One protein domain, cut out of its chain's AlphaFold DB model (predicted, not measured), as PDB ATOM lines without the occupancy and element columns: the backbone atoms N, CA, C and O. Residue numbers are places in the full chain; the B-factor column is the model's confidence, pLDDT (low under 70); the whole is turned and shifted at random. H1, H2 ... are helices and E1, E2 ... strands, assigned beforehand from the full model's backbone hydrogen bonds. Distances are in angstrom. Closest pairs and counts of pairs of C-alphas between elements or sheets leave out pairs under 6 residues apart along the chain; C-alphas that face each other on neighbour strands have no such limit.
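This is residues 161 to 235 and 354 to 394 of the 400 residues of a protein of Syncephalis pseudoplumigaleata (UniProt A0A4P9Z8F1). Two small parallel strand pairs make two parts: a ribbon of E1 and E4 with H4 by E4, and a larger part in which E2 and E3 have H2 over one side and H3 by E3 on the other. H1, the longest helix, packs on H2 at a steep angle. The printed part has 116 residues, in the order E1 H1 E2 H2 E3 H3 E4 H4, class mixed, helices and strands. It is compact, with a radius of gyration of the C-alphas of 14.9 A and spans of 44 by 35 by 26 A.

Find C-alpha 168 at (187.455, 194.840, 148.301), where E1 begins; it runs to residue 173, 16.6 A. Its neighbour E4, residues 371 to 376, measures 17.0 A. Look next at H1, residues 185 to 203, 26.4 A; E2, residues 208 to 210; H2, residues 213 to 226, 19.8 A; E3, residues 231 to 233; and H3, residues 354 to 360. H4, residues 384 to 393, ends at C-alpha 393, (179.324, 189.677, 152.284).

E1 and E4 are parallel at 16 degrees; find N 169 and O 371 2.8 A apart. The closest C-alphas of E4 and H4, Ala 372 and Phe 393, are 5.6 A apart. E1 and E2 are apart. E2, H2 and E3 form a strand-helix-strand unit, two parallel neighbour strands with a helix between, its crossover right-handed; N 210 and O 232 are 2.8 A apart. H1 touches H2 with residues 185 to 193 alone, closest at C-alphas Val 189 and Val 219, 5.6 A, a steep tilt of 63 degrees, the same way. The closest C-alphas of E3 and H3, Val 232 and Val 356, are 7.0 A apart. O i to N i+4 pairs are within hydrogen-bond range throughout H3, and in 14 of 15 in H1, 6 of 10 in H2 and 4 of 6 in H4.

The farthest C-alphas, Thr 184 and Asn 366, are 44.4 A apart. Residues 236 to 353 are not printed; C-alphas 235 and 354 are 13.4 A apart across the cut. The link from E1 to H1 is long. Confidence is under 70 at residues 161 to 166, 363 to 374 and 381 to 394.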
ATOM      1  N   VAL A 161     179.832 192.859 142.845       63.03
ATOM      2  CA  VAL A 161     180.425 191.706 143.536       63.03
ATOM      3  C   VAL A 161     180.512 190.470 142.634       63.03
ATOM      4  O   VAL A 161     181.566 189.846 142.557       63.03
ATOM      5  N   LYS A 162     179.459 190.145 141.873       64.19
ATOM      6  CA  LYS A 162     179.456 189.006 140.936       64.19
ATOM      7  C   LYS A 162     180.407 189.212 139.753       64.19
ATOM      8  O   LYS A 162     181.000 188.252 139.276       64.19
ATOM      9  N   LEU A 163     180.566 190.452 139.279       66.62
ATOM     10  CA  LEU A 163     181.516 190.779 138.203       66.62
ATOM     11  C   LEU A 163     182.969 190.852 138.688       66.62
ATOM     12  O   LEU A 163     183.886 190.692 137.882       66.62
ATOM     13  N   ARG A 164     183.189 191.132 139.976       69.38
ATOM     14  CA  ARG A 164     184.517 191.319 140.572       69.38
ATOM     15  C   ARG A 164     184.624 190.622 141.934       69.38
ATOM     16  O   ARG A 164     184.808 191.289 142.947       69.38
ATOM     17  N   PRO A 165     184.585 189.280 141.963       65.94
ATOM     18  CA  PRO A 165     184.575 188.523 143.215       65.94
ATOM     19  C   PRO A 165     185.837 188.716 144.070       65.94
ATOM     20  O   PRO A 165     185.778 188.481 145.265       65.94
ATOM     21  N   GLY A 166     186.960 189.154 143.486       69.25
ATOM     22  CA  GLY A 166     188.201 189.454 144.214       69.25
ATOM     23  C   GLY A 166     188.379 190.919 144.633       69.25
ATOM     24  O   GLY A 166     189.463 191.282 145.083       69.25
ATOM     25  N   ALA A 167     187.383 191.786 144.431       72.69
ATOM     26  CA  ALA A 167     187.483 193.182 144.850       72.69
ATOM     27  C   ALA A 167     187.179 193.348 146.349       72.69
ATOM     28  O   ALA A 167     186.379 192.610 146.928       72.69
ATOM     29  N   ARG A 168     187.803 194.361 146.959       77.06
ATOM     30  CA  ARG A 168     187.455 194.840 148.301       77.06
ATOM     31  C   ARG A 168     186.394 195.924 148.180       77.06
ATOM     32  O   ARG A 168     186.514 196.813 147.337       77.06
ATOM     33  N   TYR A 169     185.376 195.858 149.023       72.38
ATOM     34  CA  TYR A 169     184.243 196.769 149.010       72.38
ATOM     35  C   TYR A 169     184.160 197.521 150.332       72.38
ATOM     36  O   TYR A 169     184.158 196.917 151.398       72.38
ATOM     37  N   THR A 170     184.008 198.839 150.257       75.88
ATOM     38  CA  THR A 170     183.523 199.643 151.380       75.88
ATOM     39  C   THR A 170     182.177 200.218 150.975       75.88
ATOM     40  O   THR A 170     182.096 201.065 150.087       75.88
ATOM     41  N   TYR A 171     181.114 199.715 151.588       73.12
ATOM     42  CA  TYR A 171     179.768 200.241 151.443       73.12
ATOM     43  C   TYR A 171     179.492 201.229 152.570       73.12
ATOM     44  O   TYR A 171     179.692 200.908 153.740       73.12
ATOM     45  N   VAL A 172     178.999 202.415 152.221       75.62
ATOM     46  CA  VAL A 172     178.640 203.446 153.197       75.62
ATOM     47  C   VAL A 172     177.181 203.832 153.007       75.62
ATOM     48  O   VAL A 172     176.790 204.283 151.930       75.62
ATOM     49  N   ALA A 173     176.385 203.658 154.057       73.19
ATOM     50  CA  ALA A 173     175.035 204.191 154.154       73.19
ATOM     51  C   ALA A 173     175.072 205.513 154.924       73.19
ATOM     52  O   ALA A 173     175.477 205.537 156.086       73.19
ATOM     53  N   ASP A 174     174.618 206.609 154.304       83.38
ATOM     54  CA  ASP A 174     174.393 207.869 155.024       83.38
ATOM     55  C   ASP A 174     173.027 207.868 155.725       83.38
ATOM     56  O   ASP A 174     172.125 208.641 155.404       83.38
ATOM     57  N   ASP A 175     172.848 206.933 156.651       78.62
ATOM     58  CA  ASP A 175     171.602 206.730 157.385       78.62
ATOM     59  C   ASP A 175     171.291 207.880 158.355       78.62
ATOM     60  O   ASP A 175     170.122 208.166 158.605       78.62
ATOM     61  N   ALA A 176     172.307 208.615 158.821       87.44
ATOM     62  CA  ALA A 176     172.114 209.828 159.621       87.44
ATOM     63  C   ALA A 176     171.436 210.978 158.855       87.44
ATOM     64  O   ALA A 176     170.914 211.900 159.480       87.44
ATOM     65  N   TYR A 177     171.483 210.954 157.521       88.19
ATOM     66  CA  TYR A 177     170.936 212.003 156.655       88.19
ATOM     67  C   TYR A 177     169.904 211.455 155.653       88.19
ATOM     68  O   TYR A 177     169.515 212.121 154.695       88.19
ATOM     69  N   PHE A 178     169.460 210.215 155.855       82.25
ATOM     70  CA  PHE A 178     168.401 209.598 155.070       82.25
ATOM     71  C   PHE A 178     167.016 210.109 155.523       82.25
ATOM     72  O   PHE A 178     166.795 210.255 156.725       82.25
ATOM     73  N   PRO A 179     166.037 210.293 154.613       81.25
ATOM     74  CA  PRO A 179     166.099 210.093 153.164       81.25
ATOM     75  C   PRO A 179     166.462 211.359 152.375       81.25
ATOM     76  O   PRO A 179     165.775 212.375 152.436       81.25
ATOM     77  N   TYR A 180     167.428 211.244 151.456       80.62
ATOM     78  CA  TYR A 180     167.864 212.356 150.588       80.62
ATOM     79  C   TYR A 180     166.741 212.999 149.767       80.62
ATOM     80  O   TYR A 180     166.825 214.165 149.413       80.62
ATOM     81  N   GLY A 181     165.671 212.264 149.453       76.12
ATOM     82  CA  GLY A 181     164.535 212.812 148.705       76.12
ATOM     83  C   GLY A 181     163.811 213.975 149.399       76.12
ATOM     84  O   GLY A 181     163.050 214.672 148.728       76.12
ATOM     85  N   GLN A 182     164.033 214.176 150.703       83.38
ATOM     86  CA  GLN A 182     163.409 215.224 151.517       83.38
ATOM     87  C   GLN A 182     164.291 216.470 151.704       83.38
ATOM     88  O   GLN A 182     163.814 217.467 152.238       83.38
ATOM     89  N   HIS A 183     165.540 216.436 151.239       87.12
ATOM     90  CA  HIS A 183     166.497 217.529 151.387       87.12
ATOM     91  C   HIS A 183     166.625 218.350 150.100       87.12
ATOM     92  O   HIS A 183     166.332 217.887 148.989       87.12
ATOM     93  N   THR A 184     167.068 219.594 150.248       89.06
ATOM     94  CA  THR A 184     167.388 220.466 149.117       89.06
ATOM     95  C   THR A 184     168.671 220.015 148.411       89.06
ATOM     96  O   THR A 184     169.428 219.179 148.894       89.06
ATOM     97  N   GLU A 185     168.901 220.549 147.213       88.00
ATOM     98  CA  GLU A 185     170.104 220.238 146.435       88.00
ATOM     99  C   GLU A 185     171.384 220.684 147.147       88.00
ATOM    100  O   GLU A 185     172.283 219.866 147.335       88.00
ATOM    101  N   ASP A 186     171.414 221.930 147.619       92.75
ATOM    102  CA  ASP A 186     172.569 222.508 148.308       92.75
ATOM    103  C   ASP A 186     172.911 221.739 149.591       92.75
ATOM    104  O   ASP A 186     174.080 221.472 149.863       92.75
ATOM    105  N   GLU A 187     171.896 221.312 150.346       94.75
ATOM    106  CA  GLU A 187     172.065 220.480 151.542       94.75
ATOM    107  C   GLU A 187     172.711 219.128 151.216       94.75
ATOM    108  O   GLU A 187     173.655 218.709 151.890       94.75
ATOM    109  N   ILE A 188     172.249 218.455 150.157       92.44
ATOM    110  CA  ILE A 188     172.797 217.156 149.745       92.44
ATOM    111  C   ILE A 188     174.231 217.318 149.238       92.44
ATOM    112  O   ILE A 188     175.089 216.508 149.580       92.44
ATOM    113  N   VAL A 189     174.524 218.358 148.453       94.94
ATOM    114  CA  VAL A 189     175.888 218.626 147.972       94.94
ATOM    115  C   VAL A 189     176.825 218.920 149.144       94.94
ATOM    116  O   VAL A 189     177.882 218.293 149.243       94.94
ATOM    117  N   ALA A 190     176.420 219.797 150.067       96.88
ATOM    118  CA  ALA A 190     177.205 220.160 151.246       96.88
ATOM    119  C   ALA A 190     177.444 218.979 152.198       96.88
ATOM    120  O   ALA A 190     178.472 218.935 152.872       96.88
ATOM    121  N   ARG A 191     176.524 218.008 152.245       96.44
ATOM    122  CA  ARG A 191     176.674 216.775 153.027       96.44
ATOM    123  C   ARG A 191     177.575 215.751 152.339       96.44
ATOM    124  O   ARG A 191     178.507 215.235 152.948       96.44
ATOM    125  N   VAL A 192     177.271 215.423 151.085       96.00
ATOM    126  CA  VAL A 192     177.818 214.238 150.412       96.00
ATOM    127  C   VAL A 192     179.212 214.480 149.858       96.00
ATOM    128  O   VAL A 192     180.037 213.574 149.923       96.00
ATOM    129  N   VAL A 193     179.495 215.665 149.308       97.50
ATOM    130  CA  VAL A 193     180.804 215.924 148.687       97.50
ATOM    131  C   VAL A 193     181.937 215.814 149.717       97.50
ATOM    132  O   VAL A 193     182.861 215.041 149.456       97.50
ATOM    133  N   PRO A 194     181.865 216.461 150.901       97.56
ATOM    134  CA  PRO A 194     182.890 216.295 151.933       97.56
ATOM    135  C   PRO A 194     182.958 214.868 152.487       97.56
ATOM    136  O   PRO A 194     184.050 214.321 152.583       97.56
ATOM    137  N   LEU A 195     181.805 214.235 152.757       96.25
ATOM    138  CA  LEU A 195     181.743 212.848 153.242       96.25
ATOM    139  C   LEU A 195     182.485 211.886 152.305       96.25
ATOM    140  O   LEU A 195     183.261 211.043 152.747       96.25
ATOM    141  N   VAL A 196     182.258 212.008 150.996       96.06
ATOM    142  CA  VAL A 196     182.956 211.192 149.997       96.06
ATOM    143  C   VAL A 196     184.449 211.524 149.964       96.06
ATOM    144  O   VAL A 196     185.257 210.613 149.809       96.06
ATOM    145  N   GLY A 197     184.828 212.789 150.152       97.38
ATOM    146  CA  GLY A 197     186.224 213.203 150.293       97.38
ATOM    147  C   GLY A 197     186.951 212.508 151.440       97.38
ATOM    148  O   GLY A 197     188.037 211.966 151.228       97.38
ATOM    149  N   ASP A 198     186.332 212.468 152.618       97.06
ATOM    150  CA  ASP A 198     186.886 211.801 153.800       97.06
ATOM    151  C   ASP A 198     187.065 210.295 153.548       97.06
ATOM    152  O   ASP A 198     188.134 209.737 153.794       97.06
ATOM    153  N   LEU A 199     186.064 209.648 152.940       93.19
ATOM    154  CA  LEU A 199     186.116 208.225 152.582       93.19
ATOM    155  C   LEU A 199     187.183 207.909 151.525       93.19
ATOM    156  O   LEU A 199     187.807 206.847 151.567       93.19
ATOM    157  N   ILE A 200     187.402 208.814 150.565       96.50
ATOM    158  CA  ILE A 200     188.477 208.677 149.574       96.50
ATOM    159  C   ILE A 200     189.840 208.760 150.262       96.50
ATOM    160  O   ILE A 200     190.716 207.948 149.960       96.50
ATOM    161  N   ALA A 201     190.017 209.712 151.181       96.25
ATOM    162  CA  ALA A 201     191.261 209.880 151.923       96.25
ATOM    163  C   ALA A 201     191.555 208.681 152.838       96.25
ATOM    164  O   ALA A 201     192.702 208.247 152.921       96.25
ATOM    165  N   GLU A 202     190.529 208.124 153.486       93.69
ATOM    166  CA  GLU A 202     190.672 206.997 154.409       93.69
ATOM    167  C   GLU A 202     190.915 205.661 153.691       93.69
ATOM    168  O   GLU A 202     191.787 204.886 154.086       93.69
ATOM    169  N   HIS A 203     190.140 205.363 152.645       86.88
ATOM    170  CA  HIS A 203     190.120 204.026 152.040       86.88
ATOM    171  C   HIS A 203     190.877 203.921 150.717       86.88
ATOM    172  O   HIS A 203     191.100 202.806 150.238       86.88
ATOM    173  N   THR A 204     191.279 205.048 150.121       93.69
ATOM    174  CA  THR A 204     192.024 205.105 148.851       93.69
ATOM    175  C   THR A 204     191.424 204.205 147.751       93.69
ATOM    176  O   THR A 204     192.103 203.305 147.256       93.69
ATOM    177  N   PRO A 205     190.132 204.364 147.397       91.19
ATOM    178  CA  PRO A 205     189.465 203.463 146.461       91.19
ATOM    179  C   PRO A 205     189.950 203.655 145.017       91.19
ATOM    180  O   PRO A 205     190.178 204.779 144.574       91.19
ATOM    181  N   ASP A 206     189.996 202.565 144.246       93.50
ATOM    182  CA  ASP A 206     190.284 202.615 142.802       93.50
ATOM    183  C   ASP A 206     189.140 203.261 141.992       93.50
ATOM    184  O   ASP A 206     189.350 203.775 140.893       93.50
ATOM    185  N   LEU A 207     187.907 203.197 142.510       92.44
ATOM    186  CA  LEU A 207     186.696 203.758 141.909       92.44
ATOM    187  C   LEU A 207     185.621 203.950 142.980       92.44
ATOM    188  O   LEU A 207     185.458 203.109 143.862       92.44
ATOM    189  N   VAL A 208     184.834 205.019 142.857       90.12
ATOM    190  CA  VAL A 208     183.686 205.294 143.732       90.12
ATOM    191  C   VAL A 208     182.376 205.134 142.963       90.12
ATOM    192  O   VAL A 208     182.207 205.663 141.859       90.12
ATOM    193  N   VAL A 209     181.421 204.416 143.562       84.94
ATOM    194  CA  VAL A 209     180.053 204.288 143.042       84.94
ATOM    195  C   VAL A 209     179.093 205.068 143.931       84.94
ATOM    196  O   VAL A 209     178.904 204.727 145.095       84.94
ATOM    197  N   ILE A 210     178.426 206.075 143.369       86.44
ATOM    198  CA  ILE A 210     177.276 206.713 144.009       86.44
ATOM    199  C   ILE A 210     176.045 205.872 143.668       86.44
ATOM    200  O   ILE A 210     175.465 205.983 142.590       86.44
ATOM    201  N   ALA A 211     175.673 204.968 144.574       75.06
ATOM    202  CA  ALA A 211     174.578 204.027 144.333       75.06
ATOM    203  C   ALA A 211     173.197 204.710 144.385       75.06
ATOM    204  O   ALA A 211     172.286 204.344 143.647       75.06
ATOM    205  N   CYS A 212     173.025 205.755 145.195       80.75
ATOM    206  CA  CYS A 212     171.747 206.455 145.311       80.75
ATOM    207  C   CYS A 212     171.430 207.261 144.037       80.75
ATOM    208  O   CYS A 212     172.199 208.144 143.653       80.75
ATOM    209  N   ASN A 213     170.275 207.002 143.409       79.50
ATOM    210  CA  ASN A 213     169.823 207.744 142.223       79.50
ATOM    211  C   ASN A 213     169.674 209.242 142.527       79.50
ATOM    212  O   ASN A 213     170.182 210.072 141.779       79.50
ATOM    213  N   THR A 214     169.041 209.601 143.651       80.50
ATOM    214  CA  THR A 214     168.880 211.006 144.064       80.50
ATOM    215  C   THR A 214     170.237 211.697 144.184       80.50
ATOM    216  O   THR A 214     170.451 212.729 143.552       80.50
ATOM    217  N   ALA A 215     171.178 211.095 144.923       84.69
ATOM    218  CA  ALA A 215     172.523 211.642 145.083       84.69
ATOM    219  C   ALA A 215     173.237 211.769 143.732       84.69
ATOM    220  O   ALA A 215     173.760 212.831 143.413       84.69
ATOM    221  N   SER A 216     173.200 210.723 142.903       85.56
ATOM    222  CA  SER A 216     173.875 210.695 141.600       85.56
ATOM    223  C   SER A 216     173.448 211.841 140.685       85.56
ATOM    224  O   SER A 216     174.281 212.417 139.990       85.56
ATOM    225  N   THR A 217     172.167 212.212 140.707       84.31
ATOM    226  CA  THR A 217     171.672 213.334 139.893       84.31
ATOM    227  C   THR A 217     172.103 214.715 140.390       84.31
ATOM    228  O   THR A 217     171.957 215.674 139.640       84.31
ATOM    229  N   LEU A 218     172.628 214.821 141.615       87.12
ATOM    230  CA  LEU A 218     172.960 216.091 142.268       87.12
ATOM    231  C   LEU A 218     174.467 216.285 142.432       87.12
ATOM    232  O   LEU A 218     175.012 217.325 142.087       87.12
ATOM    233  N   VAL A 219     175.167 215.273 142.942       90.81
ATOM    234  CA  VAL A 219     176.535 215.458 143.448       90.81
ATOM    235  C   VAL A 219     177.609 215.107 142.426       90.81
ATOM    236  O   VAL A 219     178.765 215.469 142.605       90.81
ATOM    237  N   MET A 220     177.263 214.402 141.345       90.94
ATOM    238  CA  MET A 220     178.252 213.823 140.429       90.94
ATOM    239  C   MET A 220     179.137 214.858 139.730       90.94
ATOM    240  O   MET A 220     180.314 214.577 139.510       90.94
ATOM    241  N   THR A 221     178.598 216.028 139.375       92.50
ATOM    242  CA  THR A 221     179.395 217.121 138.791       92.50
ATOM    243  C   THR A 221     180.394 217.646 139.818       92.50
ATOM    244  O   THR A 221     181.593 217.620 139.563       92.50
ATOM    245  N   HIS A 222     179.917 217.985 141.017       95.69
ATOM    246  CA  HIS A 222     180.748 218.492 142.109       95.69
ATOM    247  C   HIS A 222     181.834 217.499 142.548       95.69
ATOM    248  O   HIS A 222     182.979 217.887 142.750       95.69
ATOM    249  N   LEU A 223     181.510 216.205 142.639       96.56
ATOM    250  CA  LEU A 223     182.478 215.159 142.980       96.56
ATOM    251  C   LEU A 223     183.602 215.047 141.945       96.56
ATOM    252  O   LEU A 223     184.762 214.903 142.317       96.56
ATOM    253  N   ARG A 224     183.268 215.123 140.651       95.56
ATOM    254  CA  ARG A 224     184.250 215.040 139.556       95.56
ATOM    255  C   ARG A 224     185.108 216.294 139.421       95.56
ATOM    256  O   ARG A 224     186.212 216.205 138.900       95.56
ATOM    257  N   GLU A 225     184.597 217.444 139.849       97.00
ATOM    258  CA  GLU A 225     185.371 218.683 139.939       97.00
ATOM    259  C   GLU A 225     186.320 218.668 141.146       97.00
ATOM    260  O   GLU A 225     187.449 219.138 141.041       97.00
ATOM    261  N   ALA A 226     185.877 218.106 142.276       97.19
ATOM    262  CA  ALA A 226     186.634 218.101 143.526       97.19
ATOM    263  C   ALA A 226     187.688 216.983 143.622       97.19
ATOM    264  O   ALA A 226     188.722 217.180 144.262       97.19
ATOM    265  N   TYR A 227     187.453 215.816 143.009       97.38
ATOM    266  CA  TYR A 227     188.299 214.631 143.184       97.38
ATOM    267  C   TYR A 227     188.631 213.938 141.858       97.38
ATOM    268  O   TYR A 227     187.824 213.883 140.932       97.38
ATOM    269  N   THR A 228     189.824 213.343 141.789       95.38
ATOM    270  CA  THR A 228     190.350 212.696 140.574       95.38
ATOM    271  C   THR A 228     190.016 211.210 140.458       95.38
ATOM    272  O   THR A 228     190.249 210.621 139.402       95.38
ATOM    273  N   VAL A 229     189.507 210.578 141.523       95.88
ATOM    274  CA  VAL A 229     189.097 209.167 141.482       95.88
ATOM    275  C   VAL A 229     187.963 208.975 140.461       95.88
ATOM    276  O   VAL A 229     187.091 209.839 140.336       95.88
ATOM    277  N   PRO A 230     187.929 207.866 139.704       94.94
ATOM    278  CA  PRO A 230     186.808 207.579 138.821       94.94
ATOM    279  C   PRO A 230     185.486 207.467 139.594       94.94
ATOM    280  O   PRO A 230     185.390 206.725 140.570       94.94
ATOM    281  N   PHE A 231     184.444 208.146 139.103       91.38
ATOM    282  CA  PHE A 231     183.092 208.072 139.666       91.38
ATOM    283  C   PHE A 231     182.078 207.462 138.699       91.38
ATOM    284  O   PHE A 231     181.929 207.912 137.550       91.38
ATOM    285  N   VAL A 232     181.284 206.527 139.218       86.81
ATOM    286  CA  VAL A 232     180.090 205.979 138.566       86.81
ATOM    287  C   VAL A 232     178.862 206.345 139.394       86.81
ATOM    288  O   VAL A 232     178.782 206.003 140.566       86.81
ATOM    289  N   GLY A 233     177.901 207.036 138.787       83.19
ATOM    290  CA  GLY A 233     176.598 207.309 139.398       83.19
ATOM    291  C   GLY A 233     175.509 206.442 138.778       83.19
ATOM    292  O   GLY A 233     175.663 205.962 137.650       83.19
ATOM    293  N   THR A 234     174.406 206.267 139.494       80.06
ATOM    294  CA  THR A 234     173.194 205.633 138.971       80.06
ATOM    295  C   THR A 234     172.324 206.620 138.208       80.06
ATOM    296  O   THR A 234     172.283 207.815 138.505       80.06
ATOM    297  N   VAL A 235     171.648 206.120 137.176       77.25
ATOM    298  CA  VAL A 235     170.692 206.890 136.382       77.25
ATOM    299  C   VAL A 235     169.485 206.019 136.053       77.25
ATOM    300  O   VAL A 235     169.648 204.806 135.885       77.25
ATOM    301  N   ARG A 354     178.347 196.883 134.639       75.75
ATOM    302  CA  ARG A 354     179.122 196.939 133.385       75.75
ATOM    303  C   ARG A 354     180.035 198.161 133.321       75.75
ATOM    304  O   ARG A 354     181.212 198.014 133.019       75.75
ATOM    305  N   ARG A 355     179.525 199.348 133.671       81.12
ATOM    306  CA  ARG A 355     180.314 200.588 133.644       81.12
ATOM    307  C   ARG A 355     181.508 200.551 134.601       81.12
ATOM    308  O   ARG A 355     182.562 201.085 134.266       81.12
ATOM    309  N   VAL A 356     181.351 199.930 135.769       81.31
ATOM    310  CA  VAL A 356     182.461 199.690 136.704       81.31
ATOM    311  C   VAL A 356     183.510 198.775 136.069       81.31
ATOM    312  O   VAL A 356     184.699 199.084 136.127       81.31
ATOM    313  N   GLY A 357     183.078 197.692 135.415       82.50
ATOM    314  CA  GLY A 357     183.966 196.800 134.663       82.50
ATOM    315  C   GLY A 357     184.746 197.521 133.560       82.50
ATOM    316  O   GLY A 357     185.959 197.360 133.475       82.50
ATOM    317  N   ASP A 358     184.082 198.372 132.775       84.69
ATOM    318  CA  ASP A 358     184.720 199.138 131.695       84.69
ATOM    319  C   ASP A 358     185.819 200.083 132.207       84.69
ATOM    320  O   ASP A 358     186.825 200.289 131.530       84.69
ATOM    321  N   LEU A 359     185.627 200.682 133.389       87.12
ATOM    322  CA  LEU A 359     186.565 201.650 133.969       87.12
ATOM    323  C   LEU A 359     187.749 200.989 134.677       87.12
ATOM    324  O   LEU A 359     188.861 201.502 134.602       87.12
ATOM    325  N   LEU A 360     187.517 199.869 135.364       85.56
ATOM    326  CA  LEU A 360     188.558 199.161 136.115       85.56
ATOM    327  C   LEU A 360     189.271 198.075 135.293       85.56
ATOM    328  O   LEU A 360     190.217 197.458 135.787       85.56
ATOM    329  N   GLY A 361     188.807 197.797 134.073       81.88
ATOM    330  CA  GLY A 361     189.356 196.761 133.203       81.88
ATOM    331  C   GLY A 361     189.018 195.326 133.648       81.88
ATOM    332  O   GLY A 361     188.109 195.111 134.462       81.88
ATOM    333  N   PRO A 362     189.728 194.310 133.116       72.25
ATOM    334  CA  PRO A 362     189.500 192.914 133.476       72.25
ATOM    335  C   PRO A 362     189.682 192.676 134.981       72.25
ATOM    336  O   PRO A 362     190.519 193.303 135.630       72.25
ATOM    337  N   ALA A 363     188.884 191.770 135.548       65.50
ATOM    338  CA  ALA A 363     189.044 191.364 136.939       65.50
ATOM    339  C   ALA A 363     190.372 190.603 137.100       65.50
ATOM    340  O   ALA A 363     190.577 189.566 136.471       65.50
ATOM    341  N   ASN A 364     191.265 191.115 137.946       56.50
ATOM    342  CA  ASN A 364     192.500 190.427 138.302       56.50
ATOM    343  C   ASN A 364     192.255 189.584 139.560       56.50
ATOM    344  O   ASN A 364     192.009 190.141 140.627       56.50
ATOM    345  N   GLY A 365     192.358 188.256 139.445       53.03
ATOM    346  CA  GLY A 365     192.598 187.371 140.589       53.03
ATOM    347  C   GLY A 365     191.596 186.233 140.809       53.03
ATOM    348  O   GLY A 365     190.384 186.425 140.797       53.03
ATOM    349  N   ASN A 366     192.159 185.061 141.125       45.16
ATOM    350  CA  ASN A 366     191.513 183.889 141.733       45.16
ATOM    351  C   ASN A 366     191.247 184.119 143.243       45.16
ATOM    352  O   ASN A 366     191.565 183.259 144.062       45.16
ATOM    353  N   GLY A 367     190.797 185.318 143.624       46.06
ATOM    354  CA  GLY A 367     190.753 185.767 145.020       46.06
ATOM    355  C   GLY A 367     189.777 184.975 145.895       46.06
ATOM    356  O   GLY A 367     188.747 184.504 145.416       46.06
ATOM    357  N   GLU A 368     190.103 184.863 147.184       49.66
ATOM    358  CA  GLU A 368     189.293 184.230 148.232       49.66
ATOM    359  C   GLU A 368     188.001 185.021 148.553       49.66
ATOM    360  O   GLU A 368     187.805 185.483 149.672       49.66
ATOM    361  N   GLY A 369     187.101 185.181 147.582       49.28
ATOM    362  CA  GLY A 369     185.802 185.836 147.764       49.28
ATOM    363  C   GLY A 369     185.858 187.344 148.086       49.28
ATOM    364  O   GLY A 369     186.927 187.910 148.324       49.28
ATOM    365  N   PRO A 370     184.701 188.025 148.056       50.88
ATOM    366  CA  PRO A 370     184.622 189.465 148.279       50.88
ATOM    367  C   PRO A 370     184.823 189.810 149.761       50.88
ATOM    368  O   PRO A 370     184.160 189.254 150.633       50.88
ATOM    369  N   GLU A 371     185.704 190.769 150.054       62.34
ATOM    370  CA  GLU A 371     185.814 191.384 151.384       62.34
ATOM    371  C   GLU A 371     184.988 192.677 151.379       62.34
ATOM    372  O   GLU A 371     185.404 193.654 150.752       62.34
ATOM    373  N   ALA A 372     183.819 192.702 152.032       63.06
ATOM    374  CA  ALA A 372     183.015 193.916 152.163       63.06
ATOM    375  C   ALA A 372     182.974 194.448 153.602       63.06
ATOM    376  O   ALA A 372     182.740 193.711 154.560       63.06
ATOM    377  N   ARG A 373     183.163 195.762 153.740       69.12
ATOM    378  CA  ARG A 373     182.942 196.538 154.963       69.12
ATOM    379  C   ARG A 373     181.691 197.386 154.795       69.12
ATOM    380  O   ARG A 373     181.500 197.983 153.739       69.12
ATOM    381  N   PHE A 374     180.876 197.467 155.839       66.25
ATOM    382  CA  PHE A 374     179.662 198.278 155.863       66.25
ATOM    383  C   PHE A 374     179.793 199.342 156.947       66.25
ATOM    384  O   PHE A 374     180.033 199.012 158.106       66.25
ATOM    385  N   LEU A 375     179.647 200.606 156.561       73.06
ATOM    386  CA  LEU A 375     179.726 201.765 157.444       73.06
ATOM    387  C   LEU A 375     178.392 202.514 157.420       73.06
ATOM    388  O   LEU A 375     177.798 202.701 156.357       73.06
ATOM    389  N   PHE A 376     177.948 202.959 158.591       77.50
ATOM    390  CA  PHE A 376     176.736 203.753 158.785       77.50
ATOM    391  C   PHE A 376     177.149 205.091 159.396       77.50
ATOM    392  O   PHE A 376     177.828 205.115 160.425       77.50
ATOM    393  N   THR A 377     176.791 206.206 158.762       83.75
ATOM    394  CA  THR A 377     177.220 207.543 159.212       83.75
ATOM    395  C   THR A 377     176.596 207.949 160.544       83.75
ATOM    396  O   THR A 377     177.132 208.825 161.222       83.75
ATOM    397  N   SER A 378     175.493 207.315 160.948       84.06
ATOM    398  CA  SER A 378     174.902 207.488 162.279       84.06
ATOM    399  C   SER A 378     175.742 206.864 163.399       84.06
ATOM    400  O   SER A 378     175.492 207.132 164.577       84.06
ATOM    401  N   GLY A 379     176.704 206.001 163.050       81.62
ATOM    402  CA  GLY A 379     177.444 205.159 163.987       81.62
ATOM    403  C   GLY A 379     176.605 204.037 164.609       81.62
ATOM    404  O   GLY A 379     177.110 203.309 165.464       81.62
ATOM    405  N   GLN A 380     175.337 203.882 164.215       74.12
ATOM    406  CA  GLN A 380     174.481 202.807 164.705       74.12
ATOM    407  C   GLN A 380     174.873 201.475 164.065       74.12
ATOM    408  O   GLN A 380     175.192 201.394 162.879       74.12
ATOM    409  N   ALA A 381     174.817 200.407 164.860       66.44
ATOM    410  CA  ALA A 381     174.948 199.061 164.325       66.44
ATOM    411  C   ALA A 381     173.730 198.728 163.438       66.44
ATOM    412  O   ALA A 381     172.609 199.135 163.768       66.44
ATOM    413  N   PRO A 382     173.909 197.959 162.347       60.62
ATOM    414  CA  PRO A 382     172.781 197.484 161.556       60.62
ATOM    415  C   PRO A 382     171.828 196.661 162.428       60.62
ATOM    416  O   PRO A 382     172.244 195.995 163.380       60.62
ATOM    417  N   SER A 383     170.536 196.667 162.084       56.06
ATOM    418  CA  SER A 383     169.558 195.814 162.766       56.06
ATOM    419  C   SER A 383     169.992 194.340 162.692       56.06
ATOM    420  O   SER A 383     170.641 193.955 161.722       56.06
ATOM    421  N   PRO A 384     169.610 193.466 163.642       56.97
ATOM    422  CA  PRO A 384     169.992 192.051 163.586       56.97
ATOM    423  C   PRO A 384     169.556 191.342 162.295       56.97
ATOM    424  O   PRO A 384     170.208 190.402 161.850       56.97
ATOM    425  N   VAL A 385     168.448 191.784 161.694       50.53
ATOM    426  CA  VAL A 385     167.955 191.278 160.405       50.53
ATOM    427  C   VAL A 385     168.888 191.708 159.276       50.53
ATOM    428  O   VAL A 385     169.337 190.860 158.509       50.53
ATOM    429  N   LEU A 386     169.233 192.997 159.222       51.84
ATOM    430  CA  LEU A 386     170.155 193.530 158.225       51.84
ATOM    431  C   LEU A 386     171.562 192.943 158.404       51.84
ATOM    432  O   LEU A 386     172.165 192.522 157.431       51.84
ATOM    433  N   ALA A 387     172.056 192.820 159.636       55.00
ATOM    434  CA  ALA A 387     173.348 192.213 159.941       55.00
ATOM    435  C   ALA A 387     173.453 190.778 159.397       55.00
ATOM    436  O   ALA A 387     174.424 190.462 158.718       55.00
ATOM    437  N   ARG A 388     172.422 189.944 159.608       55.12
ATOM    438  CA  ARG A 388     172.348 188.588 159.027       55.12
ATOM    439  C   ARG A 388     172.259 188.598 157.502       55.12
ATOM    440  O   ARG A 388     172.856 187.753 156.851       55.12
ATOM    441  N   ALA A 389     171.529 189.548 156.917       49.56
ATOM    442  CA  ALA A 389     171.445 189.681 155.462       49.56
ATOM    443  C   ALA A 389     172.784 190.112 154.830       49.56
ATOM    444  O   ALA A 389     173.064 189.772 153.681       49.56
ATOM    445  N   LEU A 390     173.611 190.849 155.577       49.78
ATOM    446  CA  LEU A 390     174.936 191.303 155.154       49.78
ATOM    447  C   LEU A 390     176.050 190.289 155.460       49.78
ATOM    448  O   LEU A 390     177.110 190.364 154.845       49.78
ATOM    449  N   GLU A 391     175.815 189.334 156.362       53.09
ATOM    450  CA  GLU A 391     176.779 188.321 156.817       53.09
ATOM    451  C   GLU A 391     177.473 187.554 155.674       53.09
ATOM    452  O   GLU A 391     178.697 187.436 155.721       53.09
ATOM    453  N   PRO A 392     176.792 187.147 154.580       47.00
ATOM    454  CA  PRO A 392     177.457 186.494 153.446       47.00
ATOM    455  C   PRO A 392     178.480 187.376 152.709       47.00
ATOM    456  O   PRO A 392     179.276 186.870 151.921       47.00
ATOM    457  N   PHE A 393     178.448 188.695 152.927       43.81
ATOM    458  CA  PHE A 393     179.324 189.677 152.284       43.81
ATOM    459  C   PHE A 393     180.426 190.198 153.223       43.81
ATOM    460  O   PHE A 393     181.400 190.789 152.754       43.81
ATOM    461  N   ILE A 394     180.299 189.979 154.535       43.72
ATOM    462  CA  ILE A 394     181.256 190.419 155.554       43.72
ATOM    463  C   ILE A 394     182.147 189.230 155.921       43.72
ATOM    464  O   ILE A 394     181.729 188.345 156.665       43.72
TER     465      ILE A 394